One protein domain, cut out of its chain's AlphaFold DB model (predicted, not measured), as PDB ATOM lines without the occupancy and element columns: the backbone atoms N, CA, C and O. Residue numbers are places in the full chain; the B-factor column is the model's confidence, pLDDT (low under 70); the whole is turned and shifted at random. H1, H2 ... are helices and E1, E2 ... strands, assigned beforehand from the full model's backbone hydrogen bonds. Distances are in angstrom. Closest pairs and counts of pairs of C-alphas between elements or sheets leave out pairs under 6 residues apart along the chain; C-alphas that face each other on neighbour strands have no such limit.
ATOM      1  N   ASN A 105     101.634 147.874 181.241       74.88
ATOM      2  CA  ASN A 105     101.275 147.234 179.969       74.88
ATOM      3  C   ASN A 105      99.826 147.554 179.599       74.88
ATOM      4  O   ASN A 105      98.920 147.175 180.335       74.88
ATOM      5  N   VAL A 106      99.595 148.170 178.441       81.75
ATOM      6  CA  VAL A 106      98.264 148.385 177.855       81.75
ATOM      7  C   VAL A 106      98.048 147.374 176.730       81.75
ATOM      8  O   VAL A 106      98.729 147.424 175.708       81.75
ATOM      9  N   SER A 107      97.104 146.448 176.892       86.25
ATOM     10  CA  SER A 107      96.648 145.580 175.802       86.25
ATOM     11  C   SER A 107      95.469 146.224 175.079       86.25
ATOM     12  O   SER A 107      94.491 146.632 175.703       86.25
ATOM     13  N   LEU A 108      95.574 146.306 173.757       87.62
ATOM     14  CA  LEU A 108      94.633 146.966 172.861       87.62
ATOM     15  C   LEU A 108      93.914 145.875 172.057       87.62
ATOM     16  O   LEU A 108      94.525 145.269 171.178       87.62
ATOM     17  N   ASP A 109      92.660 145.562 172.381       88.69
ATOM     18  CA  ASP A 109      91.954 144.394 171.837       88.69
ATOM     19  C   ASP A 109      90.851 144.793 170.846       88.69
ATOM     20  O   ASP A 109      89.745 145.170 171.235       88.69
ATOM     21  N   PHE A 110      91.153 144.674 169.553       87.00
ATOM     22  CA  PHE A 110      90.238 144.987 168.450       87.00
ATOM     23  C   PHE A 110      89.381 143.777 168.025       87.00
ATOM     24  O   PHE A 110      88.471 143.889 167.199       87.00
ATOM     25  N   GLY A 111      89.626 142.602 168.613       83.50
ATOM     26  CA  GLY A 111      88.887 141.378 168.332       83.50
ATOM     27  C   GLY A 111      89.185 140.746 166.965       83.50
ATOM     28  O   GLY A 111      90.201 140.987 166.323       83.50
ATOM     29  N   ARG A 112      88.294 139.839 166.541       84.88
ATOM     30  CA  ARG A 112      88.500 138.936 165.386       84.88
ATOM     31  C   ARG A 112      87.798 139.364 164.091       84.88
ATOM     32  O   ARG A 112      87.924 138.663 163.089       84.88
ATOM     33  N   SER A 113      87.031 140.455 164.101       86.62
ATOM     34  CA  SER A 113      86.290 140.916 162.918       86.62
ATOM     35  C   SER A 113      87.241 141.507 161.868       86.62
ATOM     36  O   SER A 113      88.306 142.007 162.216       86.62
ATOM     37  N   LYS A 114      86.855 141.484 160.582       86.50
ATOM     38  CA  LYS A 114      87.667 142.083 159.508       86.50
ATOM     39  C   LYS A 114      87.964 143.569 159.792       86.50
ATOM     40  O   LYS A 114      89.128 143.943 159.849       86.50
ATOM     41  N   ALA A 115      86.924 144.349 160.101       86.25
ATOM     42  CA  ALA A 115      87.047 145.767 160.443       86.25
ATOM     43  C   ALA A 115      87.909 146.025 161.696       86.25
ATOM     44  O   ALA A 115      88.621 147.021 161.745       86.25
ATOM     45  N   GLY A 116      87.888 145.124 162.686       85.50
ATOM     46  CA  GLY A 116      88.761 145.215 163.860       85.50
ATOM     47  C   GLY A 116      90.238 145.055 163.499       85.50
ATOM     48  O   GLY A 116      91.069 145.813 163.985       85.50
ATOM     49  N   LYS A 117      90.571 144.130 162.588       86.69
ATOM     50  CA  LYS A 117      91.948 143.962 162.092       86.69
ATOM     51  C   LYS A 117      92.427 145.171 161.291       86.69
ATOM     52  O   LYS A 117      93.509 145.675 161.558       86.69
ATOM     53  N   GLU A 118      91.602 145.650 160.363       87.88
ATOM     54  CA  GLU A 118      91.898 146.835 159.546       87.88
ATOM     55  C   GLU A 118      92.072 148.084 160.432       87.88
ATOM     56  O   GLU A 118      93.010 148.857 160.253       87.88
ATOM     57  N   SER A 119      91.228 148.248 161.457       85.81
ATOM     58  CA  SER A 119      91.346 149.350 162.419       85.81
ATOM     59  C   SER A 119      92.551 149.219 163.357       85.81
ATOM     60  O   SER A 119      93.091 150.250 163.757       85.81
ATOM     61  N   LEU A 120      92.974 148.000 163.708       88.38
ATOM     62  CA  LEU A 120      94.209 147.758 164.458       88.38
ATOM     63  C   LEU A 120      95.432 148.136 163.618       88.38
ATOM     64  O   LEU A 120      96.303 148.832 164.115       88.38
ATOM     65  N   GLU A 121      95.485 147.733 162.349       86.12
ATOM     66  CA  GLU A 121      96.596 148.052 161.444       86.12
ATOM     67  C   GLU A 121      96.753 149.571 161.239       86.12
ATOM     68  O   GLU A 121      97.857 150.109 161.354       86.12
ATOM     69  N   ILE A 122      95.636 150.284 161.049       87.44
ATOM     70  CA  ILE A 122      95.604 151.754 161.003       87.44
ATOM     71  C   ILE A 122      96.096 152.361 162.330       87.44
ATOM     72  O   ILE A 122      96.938 153.260 162.321       87.44
ATOM     73  N   PHE A 123      95.620 151.865 163.478       87.25
ATOM     74  CA  PHE A 123      96.011 152.398 164.787       87.25
ATOM     75  C   PHE A 123      97.480 152.106 165.139       87.25
ATOM     76  O   PHE A 123      98.166 152.978 165.670       87.25
ATOM     77  N   SER A 124      97.999 150.934 164.769       83.75
ATOM     78  CA  SER A 124      99.421 150.591 164.865       83.75
ATOM     79  C   SER A 124     100.294 151.554 164.066       83.75
ATOM     80  O   SER A 124     101.366 151.924 164.536       83.75
ATOM     81  N   ASN A 125      99.845 152.008 162.892       82.50
ATOM     82  CA  ASN A 125     100.578 153.006 162.111       82.50
ATOM     83  C   ASN A 125     100.548 154.394 162.772       82.50
ATOM     84  O   ASN A 125     101.590 155.040 162.826       82.50
ATOM     85  N   PHE A 126      99.430 154.812 163.380       86.62
ATOM     86  CA  PHE A 126      99.400 156.038 164.193       86.62
ATOM     87  C   PHE A 126     100.298 155.956 165.436       86.62
ATOM     88  O   PHE A 126     100.940 156.942 165.783       86.62
ATOM     89  N   ILE A 127     100.382 154.795 166.096       80.62
ATOM     90  CA  ILE A 127     101.331 154.558 167.194       80.62
ATOM     91  C   ILE A 127     102.778 154.632 166.681       80.62
ATOM     92  O   ILE A 127     103.605 155.319 167.280       80.62
ATOM     93  N   ARG A 128     103.087 153.970 165.558       71.56
ATOM     94  CA  ARG A 128     104.416 154.016 164.932       71.56
ATOM     95  C   ARG A 128     104.828 155.443 164.581       71.56
ATOM     96  O   ARG A 128     105.940 155.830 164.910       71.56
ATOM     97  N   GLU A 129     103.935 156.237 163.999       76.12
ATOM     98  CA  GLU A 129     104.179 157.644 163.667       76.12
ATOM     99  C   GLU A 129     104.328 158.519 164.925       76.12
ATOM    100  O   GLU A 129     105.360 159.164 165.101       76.12
ATOM    101  N   ARG A 130     103.343 158.500 165.839       80.31
ATOM    102  CA  ARG A 130     103.312 159.356 167.043       80.31
ATOM    103  C   ARG A 130     104.518 159.148 167.951       80.31
ATOM    104  O   ARG A 130     105.010 160.116 168.526       80.31
ATOM    105  N   PHE A 131     104.961 157.903 168.107       71.75
ATOM    106  CA  PHE A 131     106.080 157.564 168.980       71.75
ATOM    107  C   PHE A 131     107.409 157.395 168.227       71.75
ATOM    108  O   PHE A 131     108.440 157.402 168.883       71.75
ATOM    109  N   ASN A 132     107.414 157.321 166.886       61.12
ATOM    110  CA  ASN A 132     108.565 157.013 166.012       61.12
ATOM    111  C   ASN A 132     109.073 155.547 166.097       61.12
ATOM    112  O   ASN A 132     110.275 155.275 166.118       61.12
ATOM    113  N   ILE A 133     108.157 154.575 166.175       61.50
ATOM    114  CA  ILE A 133     108.484 153.139 166.261       61.50
ATOM    115  C   ILE A 133     108.868 152.600 164.874       61.50
ATOM    116  O   ILE A 133     108.010 152.445 164.006       61.50
ATOM    117  N   VAL A 134     110.159 152.306 164.680       44.94
ATOM    118  CA  VAL A 134     110.751 151.988 163.364       44.94
ATOM    119  C   VAL A 134     110.443 150.566 162.865       44.94
ATOM    120  O   VAL A 134     110.341 150.373 161.658       44.94
ATOM    121  N   ASP A 135     110.243 149.588 163.754       43.16
ATOM    122  CA  ASP A 135     109.829 148.220 163.392       43.16
ATOM    123  C   ASP A 135     108.923 147.604 164.484       43.16
ATOM    124  O   ASP A 135     108.842 148.141 165.588       43.16
ATOM    125  N   SER A 136     108.193 146.520 164.190       40.62
ATOM    126  CA  SER A 136     107.243 145.876 165.126       40.62
ATOM    127  C   SER A 136     107.638 144.491 165.635       40.62
ATOM    128  O   SER A 136     106.997 144.000 166.568       40.62
ATOM    129  N   ASP A 137     108.658 143.874 165.043       36.69
ATOM    130  CA  ASP A 137     109.093 142.522 165.415       36.69
ATOM    131  C   ASP A 137     110.280 142.544 166.400       36.69
ATOM    132  O   ASP A 137     110.630 141.514 166.976       36.69
ATOM    133  N   ASP A 138     110.840 143.733 166.663       36.91
ATOM    134  CA  ASP A 138     111.996 143.948 167.535       36.91
ATOM    135  C   ASP A 138     111.774 145.067 168.574       36.91
ATOM    136  O   ASP A 138     110.903 145.931 168.444       36.91
ATOM    137  N   LEU A 139     112.572 145.056 169.646       35.06
ATOM    138  CA  LEU A 139     112.445 145.977 170.787       35.06
ATOM    139  C   LEU A 139     112.992 147.382 170.461       35.06
ATOM    140  O   LEU A 139     114.118 147.727 170.829       35.06
ATOM    141  N   VAL A 140     112.179 148.219 169.807       39.91
ATOM    142  CA  VAL A 140     112.520 149.628 169.533       39.91
ATOM    143  C   VAL A 140     112.726 150.409 170.838       39.91
ATOM    144  O   VAL A 140     111.948 150.305 171.783       39.91
ATOM    145  N   ARG A 141     113.797 151.211 170.897       39.31
ATOM    146  CA  ARG A 141     114.173 152.022 172.068       39.31
ATOM    147  C   ARG A 141     114.437 153.469 171.665       39.31
ATOM    148  O   ARG A 141     115.303 153.717 170.822       39.31
ATOM    149  N   PHE A 142     113.794 154.417 172.338       36.56
ATOM    150  CA  PHE A 142     113.999 155.854 172.131       36.56
ATOM    151  C   PHE A 142     115.242 156.377 172.867       36.56
ATOM    152  O   PHE A 142     115.485 156.012 174.015       36.56
ATOM    153  N   ARG A 143     116.066 157.197 172.189       34.91
ATOM    154  CA  ARG A 143     117.481 157.427 172.568       34.91
ATOM    155  C   ARG A 143     117.864 158.872 172.940       34.91
ATOM    156  O   ARG A 143     119.043 159.129 173.183       34.91
ATOM    157  N   ASN A 144     116.921 159.818 172.986       31.06
ATOM    158  CA  ASN A 144     117.245 161.235 173.211       31.06
ATOM    159  C   ASN A 144     117.424 161.609 174.695       31.06
ATOM    160  O   ASN A 144     116.469 161.877 175.416       31.06
ATOM    161  N   TRP A 145     118.698 161.674 175.077       33.12
ATOM    162  CA  TRP A 145     119.360 162.665 175.943       33.12
ATOM    163  C   TRP A 145     118.870 163.004 177.361       33.12
ATOM    164  O   TRP A 145     119.548 163.781 178.018       33.12
ATOM    165  N   ASP A 146     117.801 162.397 177.875       34.06
ATOM    166  CA  ASP A 146     117.446 162.535 179.302       34.06
ATOM    167  C   ASP A 146     116.713 161.288 179.836       34.06
ATOM    168  O   ASP A 146     117.102 160.681 180.832       34.06
ATOM    169  N   GLN A 147     115.692 160.812 179.113       35.50
ATOM    170  CA  GLN A 147     114.784 159.773 179.614       35.50
ATOM    171  C   GLN A 147     114.711 158.554 178.689       35.50
ATOM    172  O   GLN A 147     114.261 158.641 177.545       35.50
ATOM    173  N   LEU A 148     115.076 157.380 179.221       40.62
ATOM    174  CA  LEU A 148     114.771 156.080 178.613       40.62
ATOM    175  C   LEU A 148     113.279 155.764 178.782       40.62
ATOM    176  O   LEU A 148     112.883 154.925 179.590       40.62
ATOM    177  N   LYS A 149     112.440 156.440 177.992       48.00
ATOM    178  CA  LYS A 149     111.040 156.060 177.800       48.00
ATOM    179  C   LYS A 149     110.999 154.741 177.015       48.00
ATOM    180  O   LYS A 149     110.877 154.733 175.792       48.00
ATOM    181  N   ASP A 150     111.188 153.623 177.716       50.81
ATOM    182  CA  ASP A 150     111.130 152.274 177.143       50.81
ATOM    183  C   ASP A 150     109.700 151.975 176.670       50.81
ATOM    184  O   ASP A 150     108.840 151.626 177.481       50.81
ATOM    185  N   VAL A 151     109.454 152.101 175.365       54.94
ATOM    186  CA  VAL A 151     108.166 151.790 174.731       54.94
ATOM    187  C   VAL A 151     108.260 150.454 174.008       54.94
ATOM    188  O   VAL A 151     108.763 150.356 172.894       54.94
ATOM    189  N   TYR A 152     107.740 149.411 174.640       64.75
ATOM    190  CA  TYR A 152     107.540 148.117 174.005       64.75
ATOM    191  C   TYR A 152     106.222 148.125 173.230       64.75
ATOM    192  O   TYR A 152     105.159 148.183 173.844       64.75
ATOM    193  N   PHE A 153     106.268 148.026 171.902       71.69
ATOM    194  CA  PHE A 153     105.072 147.812 171.089       71.69
ATOM    195  C   PHE A 153     105.180 146.502 170.316       71.69
ATOM    196  O   PHE A 153     106.136 146.283 169.582       71.69
ATOM    197  N   THR A 154     104.181 145.638 170.470       72.44
ATOM    198  CA  THR A 154     104.036 144.413 169.677       72.44
ATOM    199  C   THR A 154     102.588 144.254 169.236       72.44
ATOM    200  O   THR A 154     101.664 144.647 169.956       72.44
ATOM    201  N   GLN A 155     102.372 143.656 168.067       74.06
ATOM    202  CA  GLN A 155     101.045 143.390 167.523       74.06
ATOM    203  C   GLN A 155     100.902 141.937 167.065       74.06
ATOM    204  O   GLN A 155     101.829 141.320 166.553       74.06
ATOM    205  N   ASN A 156      99.698 141.400 167.221       78.88
ATOM    206  CA  ASN A 156      99.240 140.184 166.563       78.88
ATOM    207  C   ASN A 156      97.967 140.500 165.765       78.88
ATOM    208  O   ASN A 156      97.379 141.568 165.911       78.88
ATOM    209  N   ALA A 157      97.479 139.543 164.978       74.88
ATOM    210  CA  ALA A 157      96.342 139.716 164.066       74.88
ATOM    211  C   ALA A 157      94.963 140.023 164.714       74.88
ATOM    212  O   ALA A 157      93.943 139.857 164.041       74.88
ATOM    213  N   THR A 158      94.903 140.388 166.002       78.31
ATOM    214  CA  THR A 158      93.687 140.781 166.749       78.31
ATOM    215  C   THR A 158      93.927 141.783 167.891       78.31
ATOM    216  O   THR A 158      92.976 142.431 168.330       78.31
ATOM    217  N   LYS A 159      95.162 141.898 168.403       83.31
ATOM    218  CA  LYS A 159      95.515 142.780 169.525       83.31
ATOM    219  C   LYS A 159      96.900 143.388 169.360       83.31
ATOM    220  O   LYS A 159      97.786 142.726 168.822       83.31
ATOM    221  N   ALA A 160      97.121 144.547 169.967       81.88
ATOM    222  CA  ALA A 160      98.460 145.034 170.287       81.88
ATOM    223  C   ALA A 160      98.723 145.043 171.802       81.88
ATOM    224  O   ALA A 160      97.803 144.929 172.616       81.88
ATOM    225  N   THR A 161      99.994 145.159 172.178       80.56
ATOM    226  CA  THR A 161     100.438 145.461 173.543       80.56
ATOM    227  C   THR A 161     101.415 146.625 173.486       80.56
ATOM    228  O   THR A 161     102.406 146.547 172.766       80.56
ATOM    229  N   PHE A 162     101.125 147.679 174.242       79.81
ATOM    230  CA  PHE A 162     101.941 148.877 174.400       79.81
ATOM    231  C   PHE A 162     102.397 148.951 175.866       79.81
ATOM    232  O   PHE A 162     101.591 149.205 176.760       79.81
ATOM    233  N   GLY A 163     103.661 148.636 176.134       73.19
ATOM    234  CA  GLY A 163     104.264 148.652 177.467       73.19
ATOM    235  C   GLY A 163     105.174 149.863 177.643       73.19
ATOM    236  O   GLY A 163     106.155 149.961 176.915       73.19
ATOM    237  N   ALA A 164     104.873 150.764 178.580       73.50
ATOM    238  CA  ALA A 164     105.622 152.014 178.750       73.50
ATOM    239  C   ALA A 164     105.543 152.603 180.175       73.50
ATOM    240  O   ALA A 164     104.844 152.075 181.045       73.50
ATOM    241  N   GLY A 165     106.275 153.698 180.417       68.88
ATOM    242  CA  GLY A 165     106.121 154.540 181.610       68.88
ATOM    243  C   GLY A 165     104.824 155.361 181.577       68.88
ATOM    244  O   GLY A 165     104.250 155.575 180.508       68.88
ATOM    245  N   GLN A 166     104.349 155.809 182.745       69.19
ATOM    246  CA  GLN A 166     103.069 156.525 182.893       69.19
ATOM    247  C   GLN A 166     102.955 157.752 181.974       69.19
ATOM    248  O   GLN A 166     101.920 157.965 181.353       69.19
ATOM    249  N   ASP A 167     104.028 158.521 181.849       70.69
ATOM    250  CA  ASP A 167     104.117 159.733 181.036       70.69
ATOM    251  C   ASP A 167     103.966 159.455 179.528       70.69
ATOM    252  O   ASP A 167     103.368 160.245 178.805       70.69
ATOM    253  N   VAL A 168     104.427 158.294 179.050       76.69
ATOM    254  CA  VAL A 168     104.131 157.826 177.683       76.69
ATOM    255  C   VAL A 168     102.671 157.390 177.558       76.69
ATOM    256  O   VAL A 168     102.062 157.537 176.501       76.69
ATOM    257  N   LEU A 169     102.081 156.835 178.619       80.50
ATOM    258  CA  LEU A 169     100.668 156.468 178.597       80.50
ATOM    259  C   LEU A 169      99.749 157.700 178.615       80.50
ATOM    260  O   LEU A 169      98.655 157.626 178.066       80.50
ATOM    261  N   GLU A 170     100.200 158.837 179.144       82.62
ATOM    262  CA  GLU A 170      99.534 160.138 178.994       82.62
ATOM    263  C   GLU A 170      99.612 160.651 177.535       82.62
ATOM    264  O   GLU A 170      98.608 161.121 176.996       82.62
ATOM    265  N   ASP A 171     100.732 160.440 176.830       84.38
ATOM    266  CA  ASP A 171     100.819 160.626 175.367       84.38
ATOM    267  C   ASP A 171      99.906 159.652 174.585       84.38
ATOM    268  O   ASP A 171      99.295 160.033 173.583       84.38
ATOM    269  N   LEU A 172      99.770 158.394 175.032       88.19
ATOM    270  CA  LEU A 172      98.866 157.405 174.422       88.19
ATOM    271  C   LEU A 172      97.393 157.776 174.638       88.19
ATOM    272  O   LEU A 172      96.580 157.603 173.732       88.19
ATOM    273  N   VAL A 173      97.049 158.318 175.810       87.88
ATOM    274  CA  VAL A 173      95.740 158.923 176.083       87.88
ATOM    275  C   VAL A 173      95.454 160.041 175.081       87.88
ATOM    276  O   VAL A 173      94.393 160.026 174.458       87.88
ATOM    277  N   ALA A 174      96.394 160.970 174.880       89.19
ATOM    278  CA  ALA A 174      96.220 162.067 173.930       89.19
ATOM    279  C   ALA A 174      96.020 161.555 172.491       89.19
ATOM    280  O   ALA A 174      95.120 162.025 171.795       89.19
ATOM    281  N   LEU A 175      96.783 160.539 172.069       91.12
ATOM    282  CA  LEU A 175      96.617 159.887 170.765       91.12
ATOM    283  C   LEU A 175      95.244 159.206 170.616       91.12
ATOM    284  O   LEU A 175      94.623 159.292 169.557       91.12
ATOM    285  N   LEU A 176      94.747 158.538 171.663       90.06
ATOM    286  CA  LEU A 176      93.413 157.934 171.653       90.06
ATOM    287  C   LEU A 176      92.321 159.008 171.506       90.06
ATOM    288  O   LEU A 176      91.405 158.827 170.706       90.06
ATOM    289  N   GLU A 177      92.427 160.144 172.204       90.12
ATOM    290  CA  GLU A 177      91.470 161.250 172.058       90.12
ATOM    291  C   GLU A 177      91.539 161.903 170.669       90.12
ATOM    292  O   GLU A 177      90.492 162.133 170.064       90.12
ATOM    293  N   GLU A 178      92.740 162.117 170.121       92.06
ATOM    294  CA  GLU A 178      92.956 162.674 168.776       92.06
ATOM    295  C   GLU A 178      92.317 161.812 167.674       92.06
ATOM    296  O   GLU A 178      91.727 162.334 166.727       92.06
ATOM    297  N   LYS A 179      92.399 160.478 167.796       89.94
ATOM    298  CA  LYS A 179      91.865 159.533 166.799       89.94
ATOM    299  C   LYS A 179      90.424 159.059 167.090       89.94
ATOM    300  O   LYS A 179      89.947 158.130 166.440       89.94
ATOM    301  N   GLY A 180      89.706 159.687 168.030       88.44
ATOM    302  CA  GLY A 180      88.280 159.415 168.300       88.44
ATOM    303  C   GLY A 180      87.985 158.189 169.182       88.44
ATOM    304  O   GLY A 180      86.852 157.685 169.222       88.44
ATOM    305  N   PHE A 181      88.984 157.694 169.910       87.62
ATOM    306  CA  PHE A 181      88.888 156.580 170.858       87.62
ATOM    307  C   PHE A 181      88.574 157.065 172.285       87.62
ATOM    308  O   PHE A 181      89.270 156.735 173.238       87.62
ATOM    309  N   HIS A 182      87.546 157.910 172.433       86.75
ATOM    310  CA  HIS A 182      87.255 158.616 173.690       86.75
ATOM    311  C   HIS A 182      86.891 157.697 174.871       86.75
ATOM    312  O   HIS A 182      87.309 157.966 175.995       86.75
ATOM    313  N   GLU A 183      86.145 156.611 174.641       86.44
ATOM    314  CA  GLU A 183      85.788 155.640 175.691       86.44
ATOM    315  C   GLU A 183      87.036 154.896 176.195       86.44
ATOM    316  O   GLU A 183      87.238 154.714 177.397       86.44
ATOM    317  N   GLU A 184      87.925 154.530 175.274       88.69
ATOM    318  CA  GLU A 184      89.181 153.845 175.557       88.69
ATOM    319  C   GLU A 184      90.221 154.787 176.183       88.69
ATOM    320  O   GLU A 184      90.935 154.385 177.100       88.69
ATOM    321  N   ALA A 185      90.256 156.059 175.773       86.88
ATOM    322  CA  ALA A 185      91.054 157.103 176.412       86.88
ATOM    323  C   ALA A 185      90.597 157.377 177.851       86.88
ATOM    324  O   ALA A 185      91.431 157.485 178.748       86.88
ATOM    325  N   PHE A 186      89.284 157.452 178.093       85.19
ATOM    326  CA  PHE A 186      88.724 157.612 179.436       85.19
ATOM    327  C   PHE A 186      89.052 156.401 180.325       85.19
ATOM    328  O   PHE A 186      89.571 156.566 181.427       85.19
ATOM    329  N   SER A 187      88.858 155.185 179.807       84.06
ATOM    330  CA  SER A 187      89.230 153.937 180.487       84.06
ATOM    331  C   SER A 187      90.733 153.855 180.801       84.06
ATOM    332  O   SER A 187      91.120 153.358 181.863       84.06
ATOM    333  N   LEU A 188      91.595 154.387 179.926       84.44
ATOM    334  CA  LEU A 188      93.028 154.519 180.190       84.44
ATOM    335  C   LEU A 188      93.301 155.568 181.284       84.44
ATOM    336  O   LEU A 188      94.009 155.247 182.236       84.44
ATOM    337  N   LYS A 189      92.686 156.763 181.229       83.81
ATOM    338  CA  LYS A 189      92.787 157.805 182.279       83.81
ATOM    339  C   LYS A 189      92.408 157.265 183.668       83.81
ATOM    340  O   LYS A 189      93.176 157.431 184.614       83.81
ATOM    341  N   GLU A 190      91.284 156.556 183.799       80.81
ATOM    342  CA  GLU A 190      90.865 155.943 185.075       80.81
ATOM    343  C   GLU A 190      91.842 154.874 185.590       80.81
ATOM    344  O   GLU A 190      92.010 154.696 186.800       80.81
ATOM    345  N   GLN A 191      92.485 154.131 184.687       78.00
ATOM    346  CA  GLN A 191      93.430 153.079 185.055       78.00
ATOM    347  C   GLN A 191      94.846 153.618 185.327       78.00
ATOM    348  O   GLN A 191      95.566 153.025 186.133       78.00
ATOM    349  N   LEU A 192      95.221 154.779 184.780       70.44
ATOM    350  CA  LEU A 192      96.462 155.483 185.132       70.44
ATOM    351  C   LEU A 192      96.465 155.978 186.585       70.44
ATOM    352  O   LEU A 192      97.495 155.910 187.253       70.44
ATOM    353  N   LEU A 193      95.302 156.330 187.143       63.62
ATOM    354  CA  LEU A 193      95.183 156.623 188.579       63.62
ATOM    355  C   LEU A 193      95.542 155.420 189.476       63.62
ATOM    356  O   LEU A 193      95.890 155.603 190.638       63.62
ATOM    357  N   LYS A 194      95.494 154.189 188.944       64.12
ATOM    358  CA  LYS A 194      95.929 152.954 189.630       64.12
ATOM    359  C   LYS A 194      97.398 152.620 189.331       64.12
ATOM    360  O   LYS A 194      98.064 152.005 190.167       64.12
ATOM    361  N   ALA A 195      97.906 153.063 188.177       54.50
ATOM    362  CA  ALA A 195      99.312 152.965 187.786       54.50
ATOM    363  C   ALA A 195     100.237 153.729 188.752       54.50
ATOM    364  O   ALA A 195     101.262 153.187 189.153       54.50
ATOM    365  N   LEU A 196      99.814 154.913 189.220       49.88
ATOM    366  CA  LEU A 196     100.514 155.725 190.235       49.88
ATOM    367  C   LEU A 196     100.960 154.944 191.488       49.88
ATOM    368  O   LEU A 196     101.950 155.306 192.119       49.88
ATOM    369  N   PHE A 197     100.226 153.892 191.867       49.75
ATOM    370  CA  PHE A 197     100.451 153.138 193.106       49.75
ATOM    371  C   PHE A 197     100.953 151.704 192.879       49.75
ATOM    372  O   PHE A 197     101.359 151.041 193.834       49.75
ATOM    373  N   SER A 198     100.885 151.179 191.650       52.22
ATOM    374  CA  SER A 198     101.177 149.766 191.373       52.22
ATOM    375  C   SER A 198     101.417 149.476 189.890       52.22
ATOM    376  O   SER A 198     100.891 150.154 189.007       52.22
ATOM    377  N   LYS A 199     102.152 148.395 189.588       62.12
ATOM    378  CA  LYS A 199     102.200 147.867 188.218       62.12
ATOM    379  C   LYS A 199     100.809 147.377 187.820       62.12
ATOM    380  O   LYS A 199     100.253 146.499 188.474       62.12
ATOM    381  N   VAL A 200     100.298 147.886 186.703       66.06
ATOM    382  CA  VAL A 200      99.002 147.493 186.139       66.06
ATOM    383  C   VAL A 200      99.165 146.915 184.736       66.06
ATOM    384  O   VAL A 200      99.992 147.377 183.945       66.06
ATOM    385  N   THR A 201      98.345 145.906 184.440       77.38
ATOM    386  CA  THR A 201      98.059 145.453 183.075       77.38
ATOM    387  C   THR A 201      96.669 145.964 182.725       77.38
ATOM    388  O   THR A 201      95.670 145.461 183.232       77.38
ATOM    389  N   ILE A 202      96.630 146.997 181.897       81.62
ATOM    390  CA  ILE A 202      95.431 147.678 181.419       81.62
ATOM    391  C   ILE A 202      94.931 146.942 180.176       81.62
ATOM    392  O   ILE A 202      95.731 146.520 179.340       81.62
ATOM    393  N   VAL A 203      93.616 146.798 180.026       85.75
ATOM    394  CA  VAL A 203      93.004 146.282 178.792       85.75
ATOM    395  C   VAL A 203      92.002 147.306 178.280       85.75
ATOM    396  O   VAL A 203      91.069 147.670 178.994       85.75
ATOM    397  N   LEU A 204      92.203 147.757 177.044       86.25
ATOM    398  CA  LEU A 204      91.270 148.607 176.309       86.25
ATOM    399  C   LEU A 204      90.583 147.736 175.254       86.25
ATOM    400  O   LEU A 204      91.244 147.138 174.400       86.25
ATOM    401  N   ASP A 205      89.261 147.607 175.366       85.19
ATOM    402  CA  ASP A 205      88.462 146.702 174.543       85.19
ATOM    403  C   ASP A 205      87.674 147.473 173.478       85.19
ATOM    404  O   ASP A 205      86.627 148.054 173.750       85.19
ATOM    405  N   PHE A 206      88.170 147.441 172.242       84.62
ATOM    406  CA  PHE A 206      87.570 148.137 171.105       84.62
ATOM    407  C   PHE A 206      86.458 147.300 170.436       84.62
ATOM    408  O   PHE A 206      85.834 147.752 169.472       84.62
ATOM    409  N   LYS A 207      86.183 146.064 170.901       82.94
ATOM    410  CA  LYS A 207      85.252 145.124 170.237       82.94
ATOM    411  C   LYS A 207      83.841 145.676 170.068       82.94
ATOM    412  O   LYS A 207      83.191 145.331 169.081       82.94
ATOM    413  N   GLU A 208      83.363 146.505 170.995       80.06
ATOM    414  CA  GLU A 208      82.022 147.099 170.933       80.06
ATOM    415  C   GLU A 208      81.829 147.932 169.654       80.06
ATOM    416  O   GLU A 208      80.798 147.794 168.993       80.06
ATOM    417  N   ARG A 209      82.862 148.674 169.216       77.19
ATOM    418  CA  ARG A 209      82.856 149.440 167.952       77.19
ATOM    419  C   ARG A 209      82.638 148.562 166.719       77.19
ATOM    420  O   ARG A 209      82.071 149.016 165.727       77.19
ATOM    421  N   PHE A 210      83.071 147.300 166.778       77.94
ATOM    422  CA  PHE A 210      82.999 146.346 165.668       77.94
ATOM    423  C   PHE A 210      81.855 145.330 165.791       77.94
ATOM    424  O   PHE A 210      81.674 144.500 164.891       77.94
ATOM    425  N   LYS A 211      81.051 145.376 166.863       70.50
ATOM    426  CA  LYS A 211      79.794 144.623 166.907       70.50
ATOM    427  C   LYS A 211      78.838 145.215 165.877       70.50
ATOM    428  O   LYS A 211      78.526 146.403 165.899       70.50
TER     429      LYS A 211
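What this domain is: This is residues 105 to 211 of the 215 residues of an uncharacterized protein of Bacillus cereus (UniProt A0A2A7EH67). One four-stranded sheet has helices over one face and the other face bare, two layers in all: H1 covers E2 and E3, and a helical hairpin lies toward the other edge, H3 over E4 with H2 beside H3. A long loop, residues 132 to 151, reaches to one end of the longest axis, with short H4 toward the other end. The 107 printed residues, of mixed class, run E1 H1 E2 E3 H2 H3 E4 H4; the mixed sheet's order is E2, E3, E1, E4. The whole is compact, radius of gyration of the C-alphas 13.4 A, spanning 43 by 30 by 23 A.

How they stand to each other: Start at E1, residues 105 to 109: it is antiparallel to E3, residues 159 to 164, with N 106 and O 162 at 2.8 A, and parallel to E4, residues 201 to 205, with N 107 and O 202 at 2.8 A, both within hydrogen-bond range. H1, residues 114 to 131, is on the sheet at a height of 9.3 A, its closest C-alphas to E3 being Leu 120 and Lys 159, 7.2 A apart. E2, residues 152 to 155, makes a hairpin with E3, with N 154 and O 161 at 3.0 A. E1, H1 and E2 form a split strand-helix-strand unit, E3 between its strands, with a right-handed crossover. H2, residues 166 to 178, touches H3, residues 182 to 195, closest at the C-alphas of Val 173 and Ala 185, 5.0 A, at a shallow tilt of 11 degrees, opposite ways. H3 is on the same face as H1, at a height of 8.9 A. H4, residues 207 to 210, only just touches H1, with 3 pairs of C-alphas within 8 A, closest Gly 116 and Phe 210, 6.1 A. Every O i to N i+4 pair is within range in H1 and H2, 9 of 10 in H3; H4 is too short for one.

Where its parts are: Find C-alpha 105 at (101.275, 147.234, 179.969), where E1 begins. H1 starts at (87.667, 142.083, 159.508) and runs 25.9 A; E3 measures 16.5 A, H2 18.4 A and H3 19.4 A. H4 ends at C-alpha 210, (82.999, 146.346, 165.668).

The domain as a whole: The C-alphas farthest apart, Trp 145 and Lys 211, are 44.4 A apart. The printed part has no cut, and its one long link is H1 to E2. The model's pLDDT is under 70 at residues 132 to 152, 165 to 166 and 193 to 200.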